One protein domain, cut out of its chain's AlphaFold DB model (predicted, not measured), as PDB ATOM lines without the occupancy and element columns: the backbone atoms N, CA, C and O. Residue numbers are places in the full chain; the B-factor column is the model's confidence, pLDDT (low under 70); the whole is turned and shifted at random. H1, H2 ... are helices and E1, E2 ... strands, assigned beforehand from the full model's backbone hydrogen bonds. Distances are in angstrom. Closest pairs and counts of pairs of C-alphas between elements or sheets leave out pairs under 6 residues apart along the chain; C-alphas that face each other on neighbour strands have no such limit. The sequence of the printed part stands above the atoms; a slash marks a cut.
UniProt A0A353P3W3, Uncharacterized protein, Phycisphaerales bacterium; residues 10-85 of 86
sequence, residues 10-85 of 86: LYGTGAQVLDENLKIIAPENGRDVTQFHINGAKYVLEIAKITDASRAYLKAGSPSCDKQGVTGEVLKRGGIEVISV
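Overview. This is residues 10 to 85 of the 86 residues of an uncharacterized protein of Phycisphaerales bacterium (UniProt A0A353P3W3). A small ribbon of two strands, E1 and E2, and one long helix, H2, stand on two different sides of a short helix, H3, which sits in the middle; a still shorter helix, H1, meets H3 where H3 begins. The unnamed loop of residues 20 to 33 reaches past the beginning of H2 and makes one end of the longest axis. The printed part has 76 residues with three named helices and two named strands, in the order H1, H2, E1, H3, E2; the sheet, E1 beside E2, is parallel and the class is mixed, helices and strands. The whole is compact, with a radius of gyration of the C-alphas of 12.1 A, yet elongated in outline, spanning 38 by 21 by 20 A.

Along the chain. Start with the sheet: E1 is residues 55 to 59, 13.5 A from first to last C-alpha, and E2 is residues 81 to 85, 12.9 A long, ending at C-alpha 85 at (-17.156, -17.517, 5.267). Find C-alpha 34 at (-6.033, -5.238, -10.772); from there H2, residues 34 to 50, runs 24.7 A to C-alpha 50 at (1.196, -27.895, -4.239). H3 is residues 70 to 77, 10.8 A long, and H1 is residues 14 to 19, 8.7 A long, beginning at C-alpha 14 at (-13.812, -11.656, -10.718).

Arrangement. Look first at E1 and E2, parallel neighbours with 29 degrees between their directions; N 56 and O 81 are 2.8 A apart and N 83 and O 56 are 2.8 A apart, both within hydrogen-bond range. E1, H3 and E2 form a strand-helix-strand unit, two parallel neighbour strands with a helix between them along the chain, and its crossover is right-handed. The closest C-alphas of H3 and E2 are those of Gly 72 and Val 82, 6.3 A apart. H3 touches H2, closest at the C-alphas of Thr 71 and Ala 41, 4.4 A, at a steep tilt of 42 degrees, the same way. H3 also touches H1, closest at the C-alphas of Val 70 and Gly 14, 3.8 A; the tilt of 68 degrees is steep, only just short of about perpendicular. H1 and H2 are close but not clearly touching, with the C-alphas of Val 17 and Thr 34 at 7.7 A. H1 is apart from E1 and E2. In H1, H2 and H3 every O i to N i+4 pair is within hydrogen-bond range.

Size, cuts and confidence. The two C-alphas farthest apart, those of Asn 29 and Asp 52, are 39.0 A from each other. The printed part has no cut. The link from H1 to H2 is long, 14 residues, and in it residues 25 to 26 pair with residues 31 to 32, antiparallel. The model's mean pLDDT over the printed part is 92.7; look for values under 70 at residues 63 to 65 and 67.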
ATOM      1  N   LEU A  10     -14.139  -3.300  -6.329       92.00
ATOM      2  CA  LEU A  10     -14.544  -3.974  -7.553       92.00
ATOM      3  C   LEU A  10     -16.051  -3.756  -7.732       92.00
ATOM      4  O   LEU A  10     -16.826  -4.083  -6.838       92.00
ATOM      5  N   TYR A  11     -16.451  -3.208  -8.877       90.44
ATOM      6  CA  TYR A  11     -17.853  -3.005  -9.251       90.44
ATOM      7  C   TYR A  11     -18.251  -4.025 -10.319       90.44
ATOM      8  O   TYR A  11     -18.377  -3.694 -11.493       90.44
ATOM      9  N   GLY A  12     -18.375  -5.284  -9.910       92.06
ATOM     10  CA  GLY A  12     -18.625  -6.410 -10.802       92.06
ATOM     11  C   GLY A  12     -18.090  -7.698 -10.193       92.06
ATOM     12  O   GLY A  12     -17.999  -7.822  -8.971       92.06
ATOM     13  N   THR A  13     -17.715  -8.646 -11.043       94.19
ATOM     14  CA  THR A  13     -17.222  -9.961 -10.614       94.19
ATOM     15  C   THR A  13     -15.773 -10.200 -11.021       94.19
ATOM     16  O   THR A  13     -15.247  -9.587 -11.948       94.19
ATOM     17  N   GLY A  14     -15.126 -11.150 -10.349       93.06
ATOM     18  CA  GLY A  14     -13.812 -11.656 -10.718       93.06
ATOM     19  C   GLY A  14     -13.782 -12.229 -12.134       93.06
ATOM     20  O   GLY A  14     -12.763 -12.101 -12.800       93.06
ATOM     21  N   ALA A  15     -14.894 -12.779 -12.632       95.88
ATOM     22  CA  ALA A  15     -14.987 -13.253 -14.014       95.88
ATOM     23  C   ALA A  15     -14.819 -12.097 -15.009       95.88
ATOM     24  O   ALA A  15     -13.986 -12.179 -15.902       95.88
ATOM     25  N   GLN A  16     -15.500 -10.971 -14.781       96.44
ATOM     26  CA  GLN A  16     -15.355  -9.774 -15.619       96.44
ATOM     27  C   GLN A  16     -13.944  -9.174 -15.541       96.44
ATOM     28  O   GLN A  16     -13.438  -8.638 -16.523       96.44
ATOM     29  N   VAL A  17     -13.270  -9.282 -14.392       95.94
ATOM     30  CA  VAL A  17     -11.859  -8.871 -14.276       95.94
ATOM     31  C   VAL A  17     -10.962  -9.721 -15.179       95.94
ATOM     32  O   VAL A  17     -10.056  -9.189 -15.816       95.94
ATOM     33  N   LEU A  18     -11.206 -11.033 -15.237       95.62
ATOM     34  CA  LEU A  18     -10.389 -11.977 -16.002       95.62
ATOM     35  C   LEU A  18     -10.709 -11.980 -17.504       95.62
ATOM     36  O   LEU A  18      -9.785 -12.098 -18.305       95.62
ATOM     37  N   ASP A  19     -11.983 -11.850 -17.875       97.12
ATOM     38  CA  ASP A  19     -12.457 -12.053 -19.252       97.12
ATOM     39  C   ASP A  19     -12.733 -10.733 -19.990       97.12
ATOM     40  O   ASP A  19     -12.563 -10.651 -21.204       97.12
ATOM     41  N   GLU A  20     -13.126  -9.680 -19.265       97.31
ATOM     42  CA  GLU A  20     -13.549  -8.387 -19.830       97.31
ATOM     43  C   GLU A  20     -12.589  -7.237 -19.474       97.31
ATOM     44  O   GLU A  20     -12.844  -6.081 -19.808       97.31
ATOM     45  N   ASN A  21     -11.462  -7.529 -18.811       94.56
ATOM     46  CA  ASN A  21     -10.501  -6.536 -18.310       94.56
ATOM     47  C   ASN A  21     -11.116  -5.486 -17.359       94.56
ATOM     48  O   ASN A  21     -10.632  -4.349 -17.283       94.56
ATOM     49  N   LEU A  22     -12.171  -5.846 -16.616       96.62
ATOM     50  CA  LEU A  22     -12.716  -4.987 -15.563       96.62
ATOM     51  C   LEU A  22     -11.633  -4.688 -14.513       96.62
ATOM     52  O   LEU A  22     -10.867  -5.564 -14.111       96.62
ATOM     53  N   LYS A  23     -11.576  -3.440 -14.050       95.94
ATOM     54  CA  LYS A  23     -10.516  -2.973 -13.154       95.94
ATOM     55  C   LYS A  23     -10.933  -3.005 -11.690       95.94
ATOM     56  O   LYS A  23     -12.065  -2.667 -11.346       95.94
ATOM     57  N   ILE A  24      -9.972  -3.316 -10.826       94.62
ATOM     58  CA  ILE A  24     -10.057  -3.069  -9.385       94.62
ATOM     59  C   ILE A  24      -9.338  -1.758  -9.102       94.62
ATOM     60  O   ILE A  24      -8.153  -1.613  -9.413       94.62
ATOM     61  N   ILE A  25     -10.060  -0.809  -8.514       95.19
ATOM     62  CA  ILE A  25      -9.579   0.557  -8.307       95.19
ATOM     63  C   ILE A  25      -9.521   0.870  -6.815       95.19
ATOM     64  O   ILE A  25     -10.445   0.549  -6.066       95.19
ATOM     65  N   ALA A  26      -8.456   1.542  -6.389       94.19
ATOM     66  CA  ALA A  26      -8.398   2.195  -5.089       94.19
ATOM     67  C   ALA A  26      -9.108   3.563  -5.179       94.19
ATOM     68  O   ALA A  26      -8.571   4.481  -5.802       94.19
ATOM     69  N   PRO A  27     -10.318   3.739  -4.607       91.25
ATOM     70  CA  PRO A  27     -11.117   4.951  -4.806       91.25
ATOM     71  C   PRO A  27     -10.465   6.214  -4.235       91.25
ATOM     72  O   PRO A  27     -10.731   7.302  -4.726       91.25
ATOM     73  N   GLU A  28      -9.602   6.077  -3.227       91.69
ATOM     74  CA  GLU A  28      -8.926   7.211  -2.584       91.69
ATOM     75  C   GLU A  28      -7.934   7.930  -3.511       91.69
ATOM     76  O   GLU A  28      -7.713   9.126  -3.361       91.69
ATOM     77  N   ASN A  29      -7.323   7.219  -4.463       92.00
ATOM     78  CA  ASN A  29      -6.271   7.767  -5.327       92.00
ATOM     79  C   ASN A  29      -6.428   7.400  -6.814       92.00
ATOM     80  O   ASN A  29      -5.570   7.742  -7.623       92.00
ATOM     81  N   GLY A  30      -7.497   6.686  -7.182       94.00
ATOM     82  CA  GLY A  30      -7.779   6.256  -8.552       94.00
ATOM     83  C   GLY A  30      -6.832   5.182  -9.095       94.00
ATOM     84  O   GLY A  30      -6.856   4.898 -10.293       94.00
ATOM     85  N   ARG A  31      -5.981   4.579  -8.255       94.94
ATOM     86  CA  ARG A  31      -4.966   3.624  -8.710       94.94
ATOM     87  C   ARG A  31      -5.598   2.308  -9.153       94.94
ATOM     88  O   ARG A  31      -6.367   1.699  -8.413       94.94
ATOM     89  N   ASP A  32      -5.187   1.836 -10.326       95.94
ATOM     90  CA  ASP A  32      -5.465   0.484 -10.812       95.94
ATOM     91  C   ASP A  32      -4.596  -0.533 -10.059       95.94
ATOM     92  O   ASP A  32      -3.362  -0.498 -10.125       95.94
ATOM     93  N   VAL A  33      -5.245  -1.418  -9.305       95.38
ATOM     94  CA  VAL A  33      -4.598  -2.463  -8.497       95.38
ATOM     95  C   VAL A  33      -4.906  -3.872  -9.012       95.38
ATOM     96  O   VAL A  33      -4.539  -4.863  -8.380       95.38
ATOM     97  N   THR A  34      -5.533  -3.982 -10.185       95.75
ATOM     98  CA  THR A  34      -6.033  -5.238 -10.772       95.75
ATOM     99  C   THR A  34      -4.965  -6.333 -10.816       95.75
ATOM    100  O   THR A  34      -5.200  -7.461 -10.382       95.75
ATOM    101  N   GLN A  35      -3.751  -5.994 -11.261       96.44
ATOM    102  CA  GLN A  35      -2.657  -6.962 -11.389       96.44
ATOM    103  C   GLN A  35      -2.204  -7.548 -10.047       96.44
ATOM    104  O   GLN A  35      -1.830  -8.718  -9.992       96.44
ATOM    105  N   PHE A  36      -2.282  -6.792  -8.948       95.38
ATOM    106  CA  PHE A  36      -1.939  -7.334  -7.632       95.38
ATOM    107  C   PHE A  36      -2.912  -8.438  -7.204       95.38
ATOM    108  O   PHE A  36      -2.473  -9.458  -6.672       95.38
ATOM    109  N   HIS A  37      -4.207  -8.268  -7.482       95.00
ATOM    110  CA  HIS A  37      -5.224  -9.273  -7.174       95.00
ATOM    111  C   HIS A  37      -5.139 -10.493  -8.091       95.00
ATOM    112  O   HIS A  37      -5.227 -11.617  -7.601       95.00
ATOM    113  N   ILE A  38      -4.911 -10.295  -9.396       96.25
ATOM    114  CA  ILE A  38      -4.724 -11.404 -10.345       96.25
ATOM    115  C   ILE A  38      -3.500 -12.241  -9.954       96.25
ATOM    116  O   ILE A  38      -3.587 -13.467  -9.895       96.25
ATOM    117  N   ASN A  39      -2.372 -11.597  -9.647       97.19
ATOM    118  CA  ASN A  39      -1.156 -12.306  -9.251       97.19
ATOM    119  C   ASN A  39      -1.347 -13.039  -7.921       97.19
ATOM    120  O   ASN A  39      -1.029 -14.220  -7.832       97.19
ATOM    121  N   GLY A  40      -1.952 -12.385  -6.923       95.88
ATOM    122  CA  GLY A  40      -2.312 -13.031  -5.660       95.88
ATOM    123  C   GLY A  40      -3.188 -14.269  -5.867       95.88
ATOM    124  O   GLY A  40      -2.890 -15.328  -5.328       95.88
ATOM    125  N   ALA A  41      -4.223 -14.174  -6.704       96.25
ATOM    126  CA  ALA A  41      -5.110 -15.292  -7.012       96.25
ATOM    127  C   ALA A  41      -4.384 -16.472  -7.685       96.25
ATOM    128  O   ALA A  41      -4.632 -17.625  -7.327       96.25
ATOM    129  N   LYS A  42      -3.454 -16.196  -8.609       97.69
ATOM    130  CA  LYS A  42      -2.608 -17.225  -9.237       97.69
ATOM    131  C   LYS A  42      -1.727 -17.937  -8.211       97.69
ATOM    132  O   LYS A  42      -1.683 -19.164  -8.226       97.69
ATOM    133  N   TYR A  43      -1.102 -17.196  -7.294       97.75
ATOM    134  CA  TYR A  43      -0.299 -17.793  -6.223       97.75
ATOM    135  C   TYR A  43      -1.137 -18.669  -5.287       97.75
ATOM    136  O   TYR A  43      -0.688 -19.739  -4.895       97.75
ATOM    137  N   VAL A  44      -2.371 -18.272  -4.958       96.44
ATOM    138  CA  VAL A  44      -3.257 -19.108  -4.125       96.44
ATOM    139  C   VAL A  44      -3.618 -20.414  -4.841       96.44
ATOM    140  O   VAL A  44      -3.609 -21.468  -4.211       96.44
ATOM    141  N   LEU A  45      -3.889 -20.372  -6.149       97.81
ATOM    142  CA  LEU A  45      -4.129 -21.586  -6.934       97.81
ATOM    143  C   LEU A  45      -2.887 -22.485  -7.001       97.81
ATOM    144  O   LEU A  45      -3.009 -23.705  -6.926       97.81
ATOM    145  N   GLU A  46      -1.701 -21.900  -7.142       98.31
ATOM    146  CA  GLU A  46      -0.439 -22.641  -7.109       98.31
ATOM    147  C   GLU A  46      -0.233 -23.335  -5.758       98.31
ATOM    148  O   GLU A  46       0.018 -24.536  -5.728       98.31
ATOM    149  N   ILE A  47      -0.445 -22.620  -4.649       98.00
ATOM    150  CA  ILE A  47      -0.392 -23.194  -3.298       98.00
ATOM    151  C   ILE A  47      -1.391 -24.345  -3.170       98.00
ATOM    152  O   ILE A  47      -1.005 -25.421  -2.729       98.00
ATOM    153  N   ALA A  48      -2.640 -24.159  -3.610       97.75
ATOM    154  CA  ALA A  48      -3.658 -25.202  -3.536       97.75
ATOM    155  C   ALA A  48      -3.240 -26.478  -4.284       97.75
ATOM    156  O   ALA A  48      -3.426 -27.576  -3.768       97.75
ATOM    157  N   LYS A  49      -2.612 -26.339  -5.459       97.06
ATOM    158  CA  LYS A  49      -2.074 -27.474  -6.225       97.06
ATOM    159  C   LYS A  49      -0.902 -28.149  -5.516       97.06
ATOM    160  O   LYS A  49      -0.846 -29.371  -5.481       97.06
ATOM    161  N   ILE A  50       0.025 -27.369  -4.958       98.19
ATOM    162  CA  ILE A  50       1.196 -27.895  -4.239       98.19
ATOM    163  C   ILE A  50       0.770 -28.669  -2.987       98.19
ATOM    164  O   ILE A  50       1.398 -29.667  -2.642       98.19
ATOM    165  N   THR A  51      -0.288 -28.227  -2.308       97.69
ATOM    166  CA  THR A  51      -0.764 -28.855  -1.070       97.69
ATOM    167  C   THR A  51      -1.873 -29.884  -1.285       97.69
ATOM    168  O   THR A  51      -2.432 -30.346  -0.296       97.69
ATOM    169  N   ASP A  52      -2.238 -30.189  -2.534       96.81
ATOM    170  CA  ASP A  52      -3.395 -31.032  -2.889       96.81
ATOM    171  C   ASP A  52      -4.699 -30.603  -2.178       96.81
ATOM    172  O   ASP A  52      -5.531 -31.403  -1.747       96.81
ATOM    173  N   ALA A  53      -4.867 -29.291  -1.996       97.62
ATOM    174  CA  ALA A  53      -6.072 -28.746  -1.395       97.62
ATOM    175  C   ALA A  53      -7.209 -28.777  -2.418       97.62
ATOM    176  O   ALA A  53      -7.052 -28.313  -3.541       97.62
ATOM    177  N   SER A  54      -8.381 -29.251  -2.003       96.88
ATOM    178  CA  SER A  54      -9.593 -29.288  -2.835       96.88
ATOM    179  C   SER A  54     -10.633 -28.234  -2.450       96.88
ATOM    180  O   SER A  54     -11.578 -28.000  -3.202       96.88
ATOM    181  N   ARG A  55     -10.461 -27.570  -1.298       97.19
ATOM    182  CA  ARG A  55     -11.392 -26.578  -0.744       97.19
ATOM    183  C   ARG A  55     -10.681 -25.307  -0.305       97.19
ATOM    184  O   ARG A  55      -9.612 -25.369   0.297       97.19
ATOM    185  N   ALA A  56     -11.324 -24.166  -0.525       95.50
ATOM    186  CA  ALA A  56     -10.870 -22.863  -0.060       95.50
ATOM    187  C   ALA A  56     -11.992 -22.120   0.675       95.50
ATOM    188  O   ALA A  56     -13.058 -21.873   0.112       95.50
ATOM    189  N   TYR A  57     -11.727 -21.726   1.921       94.06
ATOM    190  CA  TYR A  57     -12.629 -20.916   2.739       94.06
ATOM    191  C   TYR A  57     -12.203 -19.453   2.641       94.06
ATOM    192  O   TYR A  57     -11.116 -19.097   3.098       94.06
ATOM    193  N   LEU A  58     -13.025 -18.606   2.023       92.31
ATOM    194  CA  LEU A  58     -12.673 -17.216   1.737       92.31
ATOM    195  C   LEU A  58     -13.646 -16.228   2.391       92.31
ATOM    196  O   LEU A  58     -14.854 -16.460   2.431       92.31
ATOM    197  N   LYS A  59     -13.119 -15.111   2.899       87.38
ATOM    198  CA  LYS A  59     -13.895 -14.079   3.599       87.38
ATOM    199  C   LYS A  59     -14.823 -13.313   2.648       87.38
ATOM    200  O   LYS A  59     -14.356 -12.607   1.753       87.38
ATOM    201  N   ALA A  60     -16.124 -13.364   2.920       83.69
ATOM    202  CA  ALA A  60     -17.158 -12.665   2.162       83.69
ATOM    203  C   ALA A  60     -17.009 -11.134   2.212       83.69
ATOM    204  O   ALA A  60     -16.532 -10.568   3.207       83.69
ATOM    205  N   GLY A  61     -17.459 -10.469   1.140       75.19
ATOM    206  CA  GLY A  61     -17.493  -9.008   1.009       75.19
ATOM    207  C   GLY A  61     -16.169  -8.363   0.585       75.19
ATOM    208  O   GLY A  61     -16.080  -7.138   0.513       75.19
ATOM    209  N   SER A  62     -15.134  -9.159   0.302       76.12
ATOM    210  CA  SER A  62     -13.842  -8.665  -0.185       76.12
ATOM    211  C   SER A  62     -13.787  -8.660  -1.721       76.12
ATOM    212  O   SER A  62     -14.098  -9.683  -2.328       76.12
ATOM    213  N   PRO A  63     -13.285  -7.596  -2.381       69.31
ATOM    214  CA  PRO A  63     -13.107  -7.585  -3.842       69.31
ATOM    215  C   PRO A  63     -12.164  -8.699  -4.343       69.31
ATOM    216  O   PRO A  63     -12.224  -9.098  -5.506       69.31
ATOM    217  N   SER A  64     -11.308  -9.228  -3.460       68.81
ATOM    218  CA  SER A  64     -10.425 -10.363  -3.745       68.81
ATOM    219  C   SER A  64     -11.013 -11.684  -3.253       68.81
ATOM    220  O   SER A  64     -11.140 -12.622  -4.036       68.81
ATOM    221  N   CYS A  65     -11.350 -11.749  -1.960       69.31
ATOM    222  CA  CYS A  65     -11.659 -12.990  -1.247       69.31
ATOM    223  C   CYS A  65     -13.153 -13.332  -1.210       69.31
ATOM    224  O   CYS A  65     -13.534 -14.300  -0.566       69.31
ATOM    225  N   ASP A  66     -14.021 -12.581  -1.880       75.69
ATOM    226  CA  ASP A  66     -15.383 -13.061  -2.081       75.69
ATOM    227  C   ASP A  66     -15.389 -14.247  -3.066       75.69
ATOM    228  O   ASP A  66     -14.533 -14.347  -3.952       75.69
ATOM    229  N   LYS A  67     -16.379 -15.139  -2.967       67.62
ATOM    230  CA  LYS A  67     -16.619 -16.197  -3.966       67.62
ATOM    231  C   LYS A  67     -16.818 -15.623  -5.372       67.62
ATOM    232  O   LYS A  67     -16.511 -16.293  -6.360       67.62
ATOM    233  N   GLN A  68     -17.328 -14.398  -5.467       82.62
ATOM    234  CA  GLN A  68     -17.447 -13.641  -6.712       82.62
ATOM    235  C   GLN A  68     -16.255 -12.708  -6.967       82.62
ATOM    236  O   GLN A  68     -16.221 -12.063  -8.008       82.62
ATOM    237  N   GLY A  69     -15.281 -12.630  -6.057       89.69
ATOM    238  CA  GLY A  69     -14.037 -11.885  -6.230       89.69
ATOM    239  C   GLY A  69     -13.032 -12.615  -7.124       89.69
ATOM    240  O   GLY A  69     -13.232 -13.764  -7.524       89.69
ATOM    241  N   VAL A  70     -11.920 -11.945  -7.438       94.38
ATOM    242  CA  VAL A  70     -10.897 -12.478  -8.361       94.38
ATOM    243  C   VAL A  70     -10.298 -13.790  -7.856       94.38
ATOM    244  O   VAL A  70     -10.142 -14.732  -8.629       94.38
ATOM    245  N   THR A  71      -9.996 -13.890  -6.560       95.06
ATOM    246  CA  THR A  71      -9.408 -15.107  -5.982       95.06
ATOM    247  C   THR A  71     -10.394 -16.268  -6.020       95.06
ATOM    248  O   THR A  71     -10.026 -17.364  -6.436       95.06
ATOM    249  N   GLY A  72     -11.655 -16.024  -5.645       94.69
ATOM    250  CA  GLY A  72     -12.705 -17.039  -5.716       94.69
ATOM    251  C   GLY A  72     -12.920 -17.551  -7.140       94.69
ATOM    252  O   GLY A  72     -13.050 -18.755  -7.351       94.69
ATOM    253  N   GLU A  73     -12.910 -16.660  -8.131       95.81
ATOM    254  CA  GLU A  73     -13.070 -17.035  -9.535       95.81
ATOM    255  C   GLU A  73     -11.905 -17.880 -10.069       95.81
ATOM    256  O   GLU A  73     -12.138 -18.937 -10.656       95.81
ATOM    257  N   VAL A  74     -10.658 -17.475  -9.815       96.94
ATOM    258  CA  VAL A  74      -9.473 -18.241 -10.240       96.94
ATOM    259  C   VAL A  74      -9.468 -19.645  -9.633       96.94
ATOM    260  O   VAL A  74      -9.174 -20.615 -10.333       96.94
ATOM    261  N   LEU A  75      -9.826 -19.774  -8.354       96.56
ATOM    262  CA  LEU A  75      -9.871 -21.066  -7.668       96.56
ATOM    263  C   LEU A  75     -10.956 -21.985  -8.235       96.56
ATOM    264  O   LEU A  75     -10.663 -23.142  -8.532       96.56
ATOM    265  N   LYS A  76     -12.163 -21.460  -8.488       95.81
ATOM    266  CA  LYS A  76     -13.239 -22.215  -9.154       95.81
ATOM    267  C   LYS A  76     -12.801 -22.741 -10.523       95.81
ATOM    268  O   LYS A  76     -12.983 -23.922 -10.806       95.81
ATOM    269  N   ARG A  77     -12.178 -21.896 -11.356       96.69
ATOM    270  CA  ARG A  77     -11.639 -22.302 -12.673       96.69
ATOM    271  C   ARG A  77     -10.521 -23.339 -12.557       96.69
ATOM    272  O   ARG A  77     -10.344 -24.154 -13.454       96.69
ATOM    273  N   GLY A  78      -9.780 -23.309 -11.452       96.69
ATOM    274  CA  GLY A  78      -8.753 -24.287 -11.108       96.69
ATOM    275  C   GLY A  78      -9.276 -25.607 -10.538       96.69
ATOM    276  O   GLY A  78      -8.454 -26.447 -10.188       96.69
ATOM    277  N   GLY A  79     -10.597 -25.796 -10.431       96.81
ATOM    278  CA  GLY A  79     -11.207 -27.012  -9.884       96.81
ATOM    279  C   GLY A  79     -11.286 -27.059  -8.355       96.81
ATOM    280  O   GLY A  79     -11.577 -28.112  -7.799       96.81
ATOM    281  N   ILE A  80     -11.038 -25.940  -7.670       97.19
ATOM    282  CA  ILE A  80     -11.103 -25.839  -6.208       97.19
ATOM    283  C   ILE A  80     -12.518 -25.437  -5.781       97.19
ATOM    284  O   ILE A  80     -13.082 -24.457  -6.277       97.19
ATOM    285  N   GLU A  81     -13.086 -26.156  -4.815       96.62
ATOM    286  CA  GLU A  81     -14.372 -25.815  -4.212       96.62
ATOM    287  C   GLU A  81     -14.220 -24.571  -3.318       96.62
ATOM    288  O   GLU A  81     -13.492 -24.576  -2.325       96.62
ATOM    289  N   VAL A  82     -14.913 -23.481  -3.663       94.94
ATOM    290  CA  VAL A  82     -14.845 -22.212  -2.920       94.94
ATOM    291  C   VAL A  82     -16.056 -22.037  -2.008       94.94
ATOM    292  O   VAL A  82     -17.203 -21.977  -2.469       94.94
ATOM    293  N   ILE A  83     -15.775 -21.869  -0.718       93.75
ATOM    294  CA  ILE A  83     -16.745 -21.695   0.362       93.75
ATOM    295  C   ILE A  83     -16.583 -20.281   0.929       93.75
ATOM    296  O   ILE A  83     -15.514 -19.915   1.415       93.75
ATOM    297  N   SER A  84     -17.644 -19.473   0.879       88.94
ATOM    298  CA  SER A  84     -17.640 -18.157   1.527       88.94
ATOM    299  C   SER A  84     -17.853 -18.305   3.028       88.94
ATOM    300  O   SER A  84     -18.823 -18.935   3.452       88.94
ATOM    301  N   VAL A  85     -16.991 -17.671   3.818       88.69
ATOM    302  CA  VAL A  85     -17.156 -17.517   5.267       88.69
ATOM    303  C   VAL A  85     -17.486 -16.058   5.610       88.69
ATOM    304  O   VAL A  85     -16.957 -15.154   4.953       88.69
TER     305      VAL A  85